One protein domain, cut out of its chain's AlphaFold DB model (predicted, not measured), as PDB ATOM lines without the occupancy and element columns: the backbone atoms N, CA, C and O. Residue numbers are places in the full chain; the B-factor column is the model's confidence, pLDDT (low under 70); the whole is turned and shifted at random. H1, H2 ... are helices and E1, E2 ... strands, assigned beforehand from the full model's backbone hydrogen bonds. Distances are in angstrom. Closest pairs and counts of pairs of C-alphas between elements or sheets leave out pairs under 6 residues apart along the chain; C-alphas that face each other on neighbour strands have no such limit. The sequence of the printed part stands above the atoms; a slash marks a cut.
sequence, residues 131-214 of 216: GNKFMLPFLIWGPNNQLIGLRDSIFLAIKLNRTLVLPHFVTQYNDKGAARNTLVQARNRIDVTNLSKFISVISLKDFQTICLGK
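This is residues 131 to 214 of the 216 residues of an uncharacterized protein of Ciona savignyi (UniProt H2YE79). Three helices that touch no other helix are set round a core of extended chain: short strand E1 lies in the middle, with residues 134 to 135 and 201 to 202 beside it. Long helix H1 runs along one side, H2 and H3 sit on others, and the loop around Lys 176 makes one end of the long axis. The printed part has 84 residues, with H1, E1, H2 and H3 in chain order; the class is mostly helix, though only 36 residues are in named elements. It is compact, with a radius of gyration of the C-alphas of 13.3 A and spans of 40 by 28 by 20 A.

Start at residues 134 to 135, which pair parallel with residues 163 to 164 of E1, residues 163 to 165. E1 pairs with no named strand, but its residues 164 to 165 pair parallel with residues 201 to 202. Look next at H1, residues 143 to 159: its closest C-alpha to E1 is that of Ala 157, 6.0 A from that of Leu 164. Farther on, residues 169 to 170 pair antiparallel with residues 183 to 184. H2, residues 192 to 198, is apart from H1 and E1. H3, residues 204 to 212, is apart from H1 and H2; the closest C-alphas of E1 and H3 are those of Val 165 and Leu 204, 5.9 A apart. In H1, H2 and H3 every O i to N i+4 pair is within hydrogen-bond range.

Find C-alpha 143 at (-44.214, -46.668, -4.633); from there H1 runs 24.6 A to C-alpha 159. E1 spans 6.5 A and H2 9.7 A. H3 runs 11.0 A to C-alpha 212 at (-22.301, -39.015, -20.193).

The C-alphas of Asn 132 and Lys 176, the two farthest apart, are 40.5 A apart. The printed part has no cut. The link from E1 to H2, 26 residues, is long. Look for pLDDT under 70 at residues 178 to 180 and 212 to 214.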
ATOM      1  N   GLY A 131     -28.380 -52.736 -27.820       90.50
ATOM      2  CA  GLY A 131     -27.385 -52.299 -26.833       90.50
ATOM      3  C   GLY A 131     -26.888 -50.861 -27.024       90.50
ATOM      4  O   GLY A 131     -26.205 -50.342 -26.150       90.50
ATOM      5  N   ASN A 132     -27.239 -50.204 -28.134       92.06
ATOM      6  CA  ASN A 132     -26.857 -48.819 -28.430       92.06
ATOM      7  C   ASN A 132     -28.000 -47.822 -28.209       92.06
ATOM      8  O   ASN A 132     -27.800 -46.609 -28.316       92.06
ATOM      9  N   LYS A 133     -29.214 -48.307 -27.927       94.12
ATOM     10  CA  LYS A 133     -30.384 -47.467 -27.677       94.12
ATOM     11  C   LYS A 133     -30.927 -47.760 -26.299       94.12
ATOM     12  O   LYS A 133     -31.294 -48.886 -25.991       94.12
ATOM     13  N   PHE A 134     -31.065 -46.711 -25.507       95.38
ATOM     14  CA  PHE A 134     -31.482 -46.832 -24.121       95.38
ATOM     15  C   PHE A 134     -32.849 -46.191 -23.897       95.38
ATOM     16  O   PHE A 134     -33.250 -45.270 -24.621       95.38
ATOM     17  N   MET A 135     -33.559 -46.692 -22.891       95.44
ATOM     18  CA  MET A 135     -34.778 -46.095 -22.361       95.44
ATOM     19  C   MET A 135     -34.644 -45.944 -20.845       95.44
ATOM     20  O   MET A 135     -34.513 -46.939 -20.136       95.44
ATOM     21  N   LEU A 136     -34.697 -44.702 -20.359       93.94
ATOM     22  CA  LEU A 136     -34.652 -44.371 -18.936       93.94
ATOM     23  C   LEU A 136     -36.043 -43.914 -18.468       93.94
ATOM     24  O   LEU A 136     -36.466 -42.811 -18.824       93.94
ATOM     25  N   PRO A 137     -36.770 -44.729 -17.690       93.88
ATOM     26  CA  PRO A 137     -38.062 -44.326 -17.159       93.88
ATOM     27  C   PRO A 137     -37.913 -43.429 -15.924       93.88
ATOM     28  O   PRO A 137     -37.155 -43.729 -15.003       93.88
ATOM     29  N   PHE A 138     -38.685 -42.341 -15.880       89.94
ATOM     30  CA  PHE A 138     -38.762 -41.442 -14.726       89.94
ATOM     31  C   PHE A 138     -39.955 -41.809 -13.839       89.94
ATOM     32  O   PHE A 138     -41.108 -41.561 -14.190       89.94
ATOM     33  N   LEU A 139     -39.674 -42.398 -12.675       90.38
ATOM     34  CA  LEU A 139     -40.675 -42.971 -11.775       90.38
ATOM     35  C   LEU A 139     -40.742 -42.177 -10.461       90.38
ATOM     36  O   LEU A 139     -40.118 -42.536  -9.469       90.38
ATOM     37  N   ILE A 140     -41.490 -41.073 -10.461       80.31
ATOM     38  CA  ILE A 140     -41.516 -40.106  -9.341       80.31
ATOM     39  C   ILE A 140     -42.740 -40.220  -8.423       80.31
ATOM     40  O   ILE A 140     -42.781 -39.609  -7.357       80.31
ATOM     41  N   TRP A 141     -43.767 -40.958  -8.845       78.75
ATOM     42  CA  TRP A 141     -45.031 -41.066  -8.113       78.75
ATOM     43  C   TRP A 141     -44.932 -42.079  -6.965       78.75
ATOM     44  O   TRP A 141     -43.868 -42.633  -6.728       78.75
ATOM     45  N   GLY A 142     -45.998 -42.311  -6.195       86.56
ATOM     46  CA  GLY A 142     -45.950 -43.221  -5.038       86.56
ATOM     47  C   GLY A 142     -45.421 -44.634  -5.375       86.56
ATOM     48  O   GLY A 142     -45.464 -45.036  -6.539       86.56
ATOM     49  N   PRO A 143     -44.952 -45.423  -4.389       88.75
ATOM     50  CA  PRO A 143     -44.214 -46.668  -4.633       88.75
ATOM     51  C   PRO A 143     -44.909 -47.663  -5.576       88.75
ATOM     52  O   PRO A 143     -44.271 -48.216  -6.468       88.75
ATOM     53  N   ASN A 144     -46.225 -47.844  -5.441       91.75
ATOM     54  CA  ASN A 144     -46.990 -48.741  -6.314       91.75
ATOM     55  C   ASN A 144     -47.089 -48.210  -7.750       91.75
ATOM     56  O   ASN A 144     -46.974 -48.979  -8.703       91.75
ATOM     57  N   ASN A 145     -47.226 -46.894  -7.918       93.19
ATOM     58  CA  ASN A 145     -47.259 -46.264  -9.238       93.19
ATOM     59  C   ASN A 145     -45.903 -46.373  -9.937       93.19
ATOM     60  O   ASN A 145     -45.857 -46.487 -11.157       93.19
ATOM     61  N   GLN A 146     -44.801 -46.387  -9.183       93.94
ATOM     62  CA  GLN A 146     -43.478 -46.635  -9.756       93.94
ATOM     63  C   GLN A 146     -43.368 -48.065 -10.294       93.94
ATOM     64  O   GLN A 146     -42.826 -48.260 -11.376       93.94
ATOM     65  N   LEU A 147     -43.917 -49.068  -9.598       94.81
ATOM     66  CA  LEU A 147     -43.915 -50.454 -10.084       94.81
ATOM     67  C   LEU A 147     -44.766 -50.627 -11.349       94.81
ATOM     68  O   LEU A 147     -44.328 -51.275 -12.299       94.81
ATOM     69  N   ILE A 148     -45.952 -50.011 -11.385       96.06
ATOM     70  CA  ILE A 148     -46.807 -50.001 -12.581       96.06
ATOM     71  C   ILE A 148     -46.085 -49.288 -13.730       96.06
ATOM     72  O   ILE A 148     -45.948 -49.853 -14.813       96.06
ATOM     73  N   GLY A 149     -45.529 -48.103 -13.471       96.38
ATOM     74  CA  GLY A 149     -44.772 -47.347 -14.465       96.38
ATOM     75  C   GLY A 149     -43.553 -48.108 -14.990       96.38
ATOM     76  O   GLY A 149     -43.268 -48.049 -16.184       96.38
ATOM     77  N   LEU A 150     -42.865 -48.882 -14.143       96.75
ATOM     78  CA  LEU A 150     -41.784 -49.764 -14.584       96.75
ATOM     79  C   LEU A 150     -42.304 -50.866 -15.513       96.75
ATOM     80  O   LEU A 150     -41.702 -51.100 -16.558       96.75
ATOM     81  N   ARG A 151     -43.408 -51.536 -15.162       96.56
ATOM     82  CA  ARG A 151     -44.011 -52.583 -16.001       96.56
ATOM     83  C   ARG A 151     -44.364 -52.047 -17.388       96.56
ATOM     84  O   ARG A 151     -44.037 -52.677 -18.393       96.56
ATOM     85  N   ASP A 152     -44.978 -50.874 -17.445       97.38
ATOM     86  CA  ASP A 152     -45.372 -50.252 -18.707       97.38
ATOM     87  C   ASP A 152     -44.133 -49.793 -19.501       97.38
ATOM     88  O   ASP A 152     -44.066 -49.944 -20.723       97.38
ATOM     89  N   SER A 153     -43.090 -49.338 -18.800       97.56
ATOM     90  CA  SER A 153     -41.797 -49.003 -19.404       97.56
ATOM     91  C   SER A 153     -41.081 -50.222 -19.986       97.56
ATOM     92  O   SER A 153     -40.472 -50.105 -21.041       97.56
ATOM     93  N   ILE A 154     -41.179 -51.394 -19.349       97.81
ATOM     94  CA  ILE A 154     -40.653 -52.658 -19.891       97.81
ATOM     95  C   ILE A 154     -41.350 -52.988 -21.211       97.81
ATOM     96  O   ILE A 154     -40.687 -53.297 -22.201       97.81
ATOM     97  N   PHE A 155     -42.680 -52.887 -21.251       98.06
ATOM     98  CA  PHE A 155     -43.435 -53.129 -22.477       98.06
ATOM     99  C   PHE A 155     -43.009 -52.174 -23.600       98.06
ATOM    100  O   PHE A 155     -42.768 -52.601 -24.731       98.06
ATOM    101  N   LEU A 156     -42.850 -50.888 -23.280       98.06
ATOM    102  CA  LEU A 156     -42.421 -49.888 -24.249       98.06
ATOM    103  C   LEU A 156     -40.970 -50.100 -24.710       98.06
ATOM    104  O   LEU A 156     -40.692 -49.987 -25.901       98.06
ATOM    105  N   ALA A 157     -40.063 -50.471 -23.806       98.12
ATOM    106  CA  ALA A 157     -38.673 -50.799 -24.120       98.12
ATOM    107  C   ALA A 157     -38.581 -51.960 -25.121       98.12
ATOM    108  O   ALA A 157     -37.860 -51.863 -26.116       98.12
ATOM    109  N   ILE A 158     -39.388 -53.008 -24.919       98.06
ATOM    110  CA  ILE A 158     -39.509 -54.127 -25.862       98.06
ATOM    111  C   ILE A 158     -40.051 -53.628 -27.204       98.06
ATOM    112  O   ILE A 158     -39.471 -53.907 -28.251       98.06
ATOM    113  N   LYS A 159     -41.144 -52.855 -27.189       98.31
ATOM    114  CA  LYS A 159     -41.800 -52.399 -28.421       98.31
ATOM    115  C   LYS A 159     -40.922 -51.468 -29.260       98.31
ATOM    116  O   LYS A 159     -40.993 -51.514 -30.485       98.31
ATOM    117  N   LEU A 160     -40.110 -50.637 -28.610       98.00
ATOM    118  CA  LEU A 160     -39.187 -49.701 -29.253       98.00
ATOM    119  C   LEU A 160     -37.804 -50.304 -29.529       98.00
ATOM    120  O   LEU A 160     -36.962 -49.611 -30.100       98.00
ATOM    121  N   ASN A 161     -37.564 -51.553 -29.117       98.19
ATOM    122  CA  ASN A 161     -36.262 -52.208 -29.174       98.19
ATOM    123  C   ASN A 161     -35.143 -51.359 -28.532       98.19
ATOM    124  O   ASN A 161     -34.156 -51.013 -29.179       98.19
ATOM    125  N   ARG A 162     -35.330 -50.956 -27.270       97.56
ATOM    126  CA  ARG A 162     -34.369 -50.151 -26.497       97.56
ATOM    127  C   ARG A 162     -34.014 -50.861 -25.200       97.56
ATOM    128  O   ARG A 162     -34.916 -51.214 -24.450       97.56
ATOM    129  N   THR A 163     -32.727 -51.004 -24.900       97.12
ATOM    130  CA  THR A 163     -32.251 -51.539 -23.617       97.12
ATOM    131  C   THR A 163     -32.773 -50.693 -22.456       97.12
ATOM    132  O   THR A 163     -32.653 -49.462 -22.452       97.12
ATOM    133  N   LEU A 164     -33.377 -51.347 -21.465       97.31
ATOM    134  CA  LEU A 164     -33.986 -50.664 -20.330       97.31
ATOM    135  C   LEU A 164     -32.912 -50.256 -19.319       97.31
ATOM    136  O   LEU A 164     -32.187 -51.094 -18.786       97.31
ATOM    137  N   VAL A 165     -32.844 -48.969 -18.996       95.44
ATOM    138  CA  VAL A 165     -32.018 -48.491 -17.888       95.44
ATOM    139  C   VAL A 165     -32.793 -48.698 -16.596       95.44
ATOM    140  O   VAL A 165     -33.918 -48.214 -16.459       95.44
ATOM    141  N   LEU A 166     -32.202 -49.420 -15.646       94.12
ATOM    142  CA  LEU A 166     -32.818 -49.655 -14.345       94.12
ATOM    143  C   LEU A 166     -32.982 -48.319 -13.604       94.12
ATOM    144  O   LEU A 166     -31.978 -47.662 -13.309       94.12
ATOM    145  N   PRO A 167     -34.221 -47.904 -13.289       91.88
ATOM    146  CA  PRO A 167     -34.454 -46.633 -12.630       91.88
ATOM    147  C   PRO A 167     -34.085 -46.706 -11.151       91.88
ATOM    148  O   PRO A 167     -34.136 -47.761 -10.510       91.88
ATOM    149  N   HIS A 168     -33.796 -45.542 -10.578       89.50
ATOM    150  CA  HIS A 168     -33.948 -45.373  -9.143       89.50
ATOM    151  C   HIS A 168     -35.425 -45.201  -8.807       89.50
ATOM    152  O   HIS A 168     -36.162 -44.501  -9.500       89.50
ATOM    153  N   PHE A 169     -35.830 -45.835  -7.718       90.62
ATOM    154  CA  PHE A 169     -37.119 -45.606  -7.097       90.62
ATOM    155  C   PHE A 169     -36.984 -44.482  -6.074       90.62
ATOM    156  O   PHE A 169     -35.888 -44.176  -5.610       90.62
ATOM    157  N   VAL A 170     -38.100 -43.884  -5.686       89.12
ATOM    158  CA  VAL A 170     -38.141 -42.864  -4.634       89.12
ATOM    159  C   VAL A 170     -39.027 -43.316  -3.484       89.12
ATOM    160  O   VAL A 170     -40.027 -44.016  -3.682       89.12
ATOM    161  N   THR A 171     -38.660 -42.948  -2.259       87.12
ATOM    162  CA  THR A 171     -39.553 -43.104  -1.106       87.12
ATOM    163  C   THR A 171     -40.771 -42.196  -1.239       87.12
ATOM    164  O   THR A 171     -40.734 -41.163  -1.910       87.12
ATOM    165  N   GLN A 172     -41.883 -42.587  -0.613       82.38
ATOM    166  CA  GLN A 172     -43.072 -41.745  -0.605       82.38
ATOM    167  C   GLN A 172     -42.844 -40.523   0.294       82.38
ATOM    168  O   GLN A 172     -42.216 -40.622   1.344       82.38
ATOM    169  N   TYR A 173     -43.399 -39.370  -0.086       77.12
ATOM    170  CA  TYR A 173     -43.218 -38.107   0.643       77.12
ATOM    171  C   TYR A 173     -43.709 -38.134   2.106       77.12
ATOM    172  O   TYR A 173     -43.287 -37.301   2.911       77.12
ATOM    173  N   ASN A 174     -44.628 -39.045   2.436       78.00
ATOM    174  CA  ASN A 174     -45.240 -39.205   3.756       78.00
ATOM    175  C   ASN A 174     -44.692 -40.413   4.535       78.00
ATOM    176  O   ASN A 174     -45.232 -40.743   5.593       78.00
ATOM    177  N   ASP A 175     -43.649 -41.072   4.026       76.50
ATOM    178  CA  ASP A 175     -43.004 -42.177   4.720       76.50
ATOM    179  C   ASP A 175     -42.234 -41.637   5.935       76.50
ATOM    180  O   ASP A 175     -41.270 -40.887   5.797       76.50
ATOM    181  N   LYS A 176     -42.695 -41.976   7.143       76.44
ATOM    182  CA  LYS A 176     -42.111 -41.484   8.402       76.44
ATOM    183  C   LYS A 176     -40.758 -42.130   8.715       76.44
ATOM    184  O   LYS A 176     -40.032 -41.610   9.557       76.44
ATOM    185  N   GLY A 177     -40.442 -43.261   8.078       71.12
ATOM    186  CA  GLY A 177     -39.221 -44.035   8.322       71.12
ATOM    187  C   GLY A 177     -38.056 -43.699   7.390       71.12
ATOM    188  O   GLY A 177     -36.960 -44.214   7.589       71.12
ATOM    189  N   ALA A 178     -38.268 -42.849   6.386       67.56
ATOM    190  CA  ALA A 178     -37.243 -42.475   5.421       67.56
ATOM    191  C   ALA A 178     -37.169 -40.957   5.264       67.56
ATOM    192  O   ALA A 178     -38.177 -40.257   5.341       67.56
ATOM    193  N   ALA A 179     -35.973 -40.436   4.979       69.25
ATOM    194  CA  ALA A 179     -35.864 -39.055   4.534       69.25
ATOM    195  C   ALA A 179     -36.708 -38.867   3.254       69.25
ATOM    196  O   ALA A 179     -36.827 -39.770   2.413       69.25
ATOM    197  N   ARG A 180     -37.346 -37.700   3.123       67.69
ATOM    198  CA  ARG A 180     -38.208 -37.396   1.973       67.69
ATOM    199  C   ARG A 180     -37.428 -37.555   0.669       67.69
ATOM    200  O   ARG A 180     -36.303 -37.075   0.574       67.69
ATOM    201  N   ASN A 181     -38.052 -38.179  -0.332       70.62
ATOM    202  CA  ASN A 181     -37.490 -38.370  -1.674       70.62
ATOM    203  C   ASN A 181     -36.123 -39.076  -1.679       70.62
ATOM    204  O   ASN A 181     -35.281 -38.808  -2.535       70.62
ATOM    205  N   THR A 182     -35.893 -39.982  -0.727       83.81
ATOM    206  CA  THR A 182     -34.665 -40.779  -0.713       83.81
ATOM    207  C   THR A 182     -34.667 -41.719  -1.910       83.81
ATOM    208  O   THR A 182     -35.671 -42.379  -2.194       83.81
ATOM    209  N   LEU A 183     -33.528 -41.793  -2.600       86.19
ATOM    210  CA  LEU A 183     -33.327 -42.739  -3.688       86.19
ATOM    211  C   LEU A 183     -33.262 -44.163  -3.133       86.19
ATOM    212  O   LEU A 183     -32.483 -44.479  -2.236       86.19
ATOM    213  N   VAL A 184     -34.082 -45.032  -3.705       87.62
ATOM    214  CA  VAL A 184     -34.156 -46.455  -3.403       87.62
ATOM    215  C   VAL A 184     -33.663 -47.217  -4.625       87.62
ATOM    216  O   VAL A 184     -34.142 -47.021  -5.742       87.62
ATOM    217  N   GLN A 185     -32.694 -48.103  -4.421       87.50
ATOM    218  CA  GLN A 185     -32.164 -48.927  -5.503       87.50
ATOM    219  C   GLN A 185     -33.219 -49.913  -6.014       87.50
ATOM    220  O   GLN A 185     -34.017 -50.437  -5.233       87.50
ATOM    221  N   ALA A 186     -33.182 -50.218  -7.314       89.88
ATOM    222  CA  ALA A 186     -34.149 -51.107  -7.961       89.88
ATOM    223  C   ALA A 186     -34.277 -52.471  -7.268       89.88
ATOM    224  O   ALA A 186     -35.385 -52.939  -7.029       89.88
ATOM    225  N   ARG A 187     -33.158 -53.061  -6.838       88.44
ATOM    226  CA  ARG A 187     -33.133 -54.354  -6.134       88.44
ATOM    227  C   ARG A 187     -33.963 -54.408  -4.848       88.44
ATOM    228  O   ARG A 187     -34.344 -55.483  -4.413       88.44
ATOM    229  N   ASN A 188     -34.250 -53.262  -4.229       88.19
ATOM    230  CA  ASN A 188     -35.075 -53.207  -3.022       88.19
ATOM    231  C   ASN A 188     -36.579 -53.294  -3.348       88.19
ATOM    232  O   ASN A 188     -37.403 -53.358  -2.439       88.19
ATOM    233  N   ARG A 189     -36.948 -53.215  -4.632       89.25
ATOM    234  CA  ARG A 189     -38.333 -53.160  -5.118       89.25
ATOM    235  C   ARG A 189     -38.670 -54.293  -6.079       89.25
ATOM    236  O   ARG A 189     -39.827 -54.692  -6.140       89.25
ATOM    237  N   ILE A 190     -37.685 -54.779  -6.828       92.56
ATOM    238  CA  ILE A 190     -37.853 -55.807  -7.853       92.56
ATOM    239  C   ILE A 190     -36.709 -56.816  -7.816       92.56
ATOM    240  O   ILE A 190     -35.595 -56.509  -7.387       92.56
ATOM    241  N   ASP A 191     -36.975 -57.998  -8.357       92.62
ATOM    242  CA  ASP A 191     -35.949 -58.988  -8.650       92.62
ATOM    243  C   ASP A 191     -35.205 -58.609  -9.938       92.62
ATOM    244  O   ASP A 191     -35.638 -58.893 -11.059       92.62
ATOM    245  N   VAL A 192     -34.083 -57.910  -9.766       92.12
ATOM    246  CA  VAL A 192     -33.240 -57.450 -10.876       92.12
ATOM    247  C   VAL A 192     -32.623 -58.628 -11.631       92.12
ATOM    248  O   VAL A 192     -32.466 -58.551 -12.847       92.12
ATOM    249  N   THR A 193     -32.318 -59.731 -10.945       91.44
ATOM    250  CA  THR A 193     -31.707 -60.916 -11.552       91.44
ATOM    251  C   THR A 193     -32.677 -61.563 -12.531       91.44
ATOM    252  O   THR A 193     -32.343 -61.742 -13.702       91.44
ATOM    253  N   ASN A 194     -33.912 -61.822 -12.103       92.62
ATOM    254  CA  ASN A 194     -34.941 -62.364 -12.986       92.62
ATOM    255  C   ASN A 194     -35.321 -61.389 -14.106       92.62
ATOM    256  O   ASN A 194     -35.526 -61.816 -15.243       92.62
ATOM    257  N   LEU A 195     -35.340 -60.080 -13.829       94.25
ATOM    258  CA  LEU A 195     -35.563 -59.084 -14.874       94.25
ATOM    259  C   LEU A 195     -34.445 -59.099 -15.929       94.25
ATOM    260  O   LEU A 195     -34.746 -59.082 -17.120       94.25
ATOM    261  N   SER A 196     -33.178 -59.204 -15.511       93.94
ATOM    262  CA  SER A 196     -32.030 -59.275 -16.428       93.94
ATOM    263  C   SER A 196     -31.984 -60.549 -17.263       93.94
ATOM    264  O   SER A 196     -31.511 -60.524 -18.391       93.94
ATOM    265  N   LYS A 197     -32.542 -61.651 -16.755       95.12
ATOM    266  CA  LYS A 197     -32.733 -62.880 -17.536       95.12
ATOM    267  C   LYS A 197     -33.876 -62.743 -18.541       95.12
ATOM    268  O   LYS A 197     -33.931 -63.478 -19.524       95.12
ATOM    269  N   PHE A 198     -34.812 -61.823 -18.312       95.81
ATOM    270  CA  PHE A 198     -35.970 -61.630 -19.176       95.81
ATOM    271  C   PHE A 198     -35.707 -60.643 -20.320       95.81
ATOM    272  O   PHE A 198     -36.014 -60.974 -21.466       95.81
ATOM    273  N   ILE A 199     -35.142 -59.467 -20.037       96.94
ATOM    274  CA  ILE A 199     -34.900 -58.393 -21.017       96.94
ATOM    275  C   ILE A 199     -33.503 -57.789 -20.859       96.94
ATOM    276  O   ILE A 199     -32.959 -57.768 -19.755       96.94
ATOM    277  N   SER A 200     -32.948 -57.232 -21.942       96.44
ATOM    278  CA  SER A 200     -31.727 -56.422 -21.854       96.44
ATOM    279  C   SER A 200     -31.941 -55.231 -20.921       96.44
ATOM    280  O   SER A 200     -32.768 -54.348 -21.181       96.44
ATOM    281  N   VAL A 201     -31.156 -55.198 -19.851       95.38
ATOM    282  CA  VAL A 201     -31.147 -54.131 -18.851       95.38
ATOM    283  C   VAL A 201     -29.729 -53.635 -18.628       95.38
ATOM    284  O   VAL A 201     -28.765 -54.368 -18.829       95.38
ATOM    285  N   ILE A 202     -29.606 -52.394 -18.178       93.00
ATOM    286  CA  ILE A 202     -28.335 -51.795 -17.780       93.00
ATOM    287  C   ILE A 202     -28.519 -50.996 -16.491       93.00
ATOM    288  O   ILE A 202     -29.599 -50.453 -16.236       93.00
ATOM    289  N   SER A 203     -27.486 -50.927 -15.650       90.94
ATOM    290  CA  SER A 203     -27.534 -50.083 -14.458       90.94
ATOM    291  C   SER A 203     -27.483 -48.599 -14.840       90.94
ATOM    292  O   SER A 203     -26.939 -48.220 -15.878       90.94
ATOM    293  N   LEU A 204     -28.026 -47.730 -13.982       87.75
ATOM    294  CA  LEU A 204     -27.943 -46.286 -14.205       87.75
ATOM    295  C   LEU A 204     -26.485 -45.804 -14.269       87.75
ATOM    296  O   LEU A 204     -26.172 -44.929 -15.068       87.75
ATOM    297  N   LYS A 205     -25.595 -46.401 -13.465       86.00
ATOM    298  CA  LYS A 205     -24.165 -46.073 -13.441       86.00
ATOM    299  C   LYS A 205     -23.496 -46.408 -14.775       86.00
ATOM    300  O   LYS A 205     -22.817 -45.558 -15.337       86.00
ATOM    301  N   ASP A 206     -23.732 -47.604 -15.304       88.56
ATOM    302  CA  ASP A 206     -23.119 -48.023 -16.570       88.56
ATOM    303  C   ASP A 206     -23.691 -47.216 -17.742       88.56
ATOM    304  O   ASP A 206     -22.948 -46.776 -18.617       88.56
ATOM    305  N   PHE A 207     -24.997 -46.928 -17.720       90.12
ATOM    306  CA  PHE A 207     -25.622 -46.018 -18.681       90.12
ATOM    307  C   PHE A 207     -24.970 -44.629 -18.654       90.12
ATOM    308  O   PHE A 207     -24.649 -44.075 -19.705       90.12
ATOM    309  N   GLN A 208     -24.731 -44.074 -17.464       87.12
ATOM    310  CA  GLN A 208     -24.020 -42.808 -17.303       87.12
ATOM    311  C   GLN A 208     -22.602 -42.886 -17.873       87.12
ATOM    312  O   GLN A 208     -22.205 -41.992 -18.608       87.12
ATOM    313  N   THR A 209     -21.856 -43.958 -17.618       87.88
ATOM    314  CA  THR A 209     -20.517 -44.136 -18.197       87.88
ATOM    315  C   THR A 209     -20.548 -44.186 -19.729       87.88
ATOM    316  O   THR A 209     -19.715 -43.556 -20.376       87.88
ATOM    317  N   ILE A 210     -21.529 -44.871 -20.322       86.94
ATOM    318  CA  ILE A 210     -21.665 -44.999 -21.782       86.94
ATOM    319  C   ILE A 210     -22.115 -43.681 -22.434       86.94
ATOM    320  O   ILE A 210     -21.616 -43.315 -23.501       86.94
ATOM    321  N   CYS A 211     -23.069 -42.972 -21.823       81.69
ATOM    322  CA  CYS A 211     -23.741 -41.827 -22.443       81.69
ATOM    323  C   CYS A 211     -23.235 -40.456 -21.971       81.69
ATOM    324  O   CYS A 211     -23.217 -39.527 -22.774       81.69
ATOM    325  N   LEU A 212     -22.805 -40.297 -20.715       66.62
ATOM    326  CA  LEU A 212     -22.301 -39.015 -20.193       66.62
ATOM    327  C   LEU A 212     -20.847 -38.735 -20.576       66.62
ATOM    328  O   LEU A 212     -20.444 -37.582 -20.546       66.62
ATOM    329  N   GLY A 213     -20.093 -39.721 -21.074       55.00
ATOM    330  CA  GLY A 213     -18.866 -39.436 -21.832       55.00
ATOM    331  C   GLY A 213     -19.122 -38.696 -23.160       55.00
ATOM    332  O   GLY A 213     -18.174 -38.261 -23.807       55.00
ATOM    333  N   LYS A 214     -20.391 -38.566 -23.583       51.97
ATOM    334  CA  LYS A 214     -20.827 -37.926 -24.838       51.97
ATOM    335  C   LYS A 214     -21.790 -36.746 -24.648       51.97
ATOM    336  O   LYS A 214     -22.228 -36.180 -25.644       51.97
TER     337      LYS A 214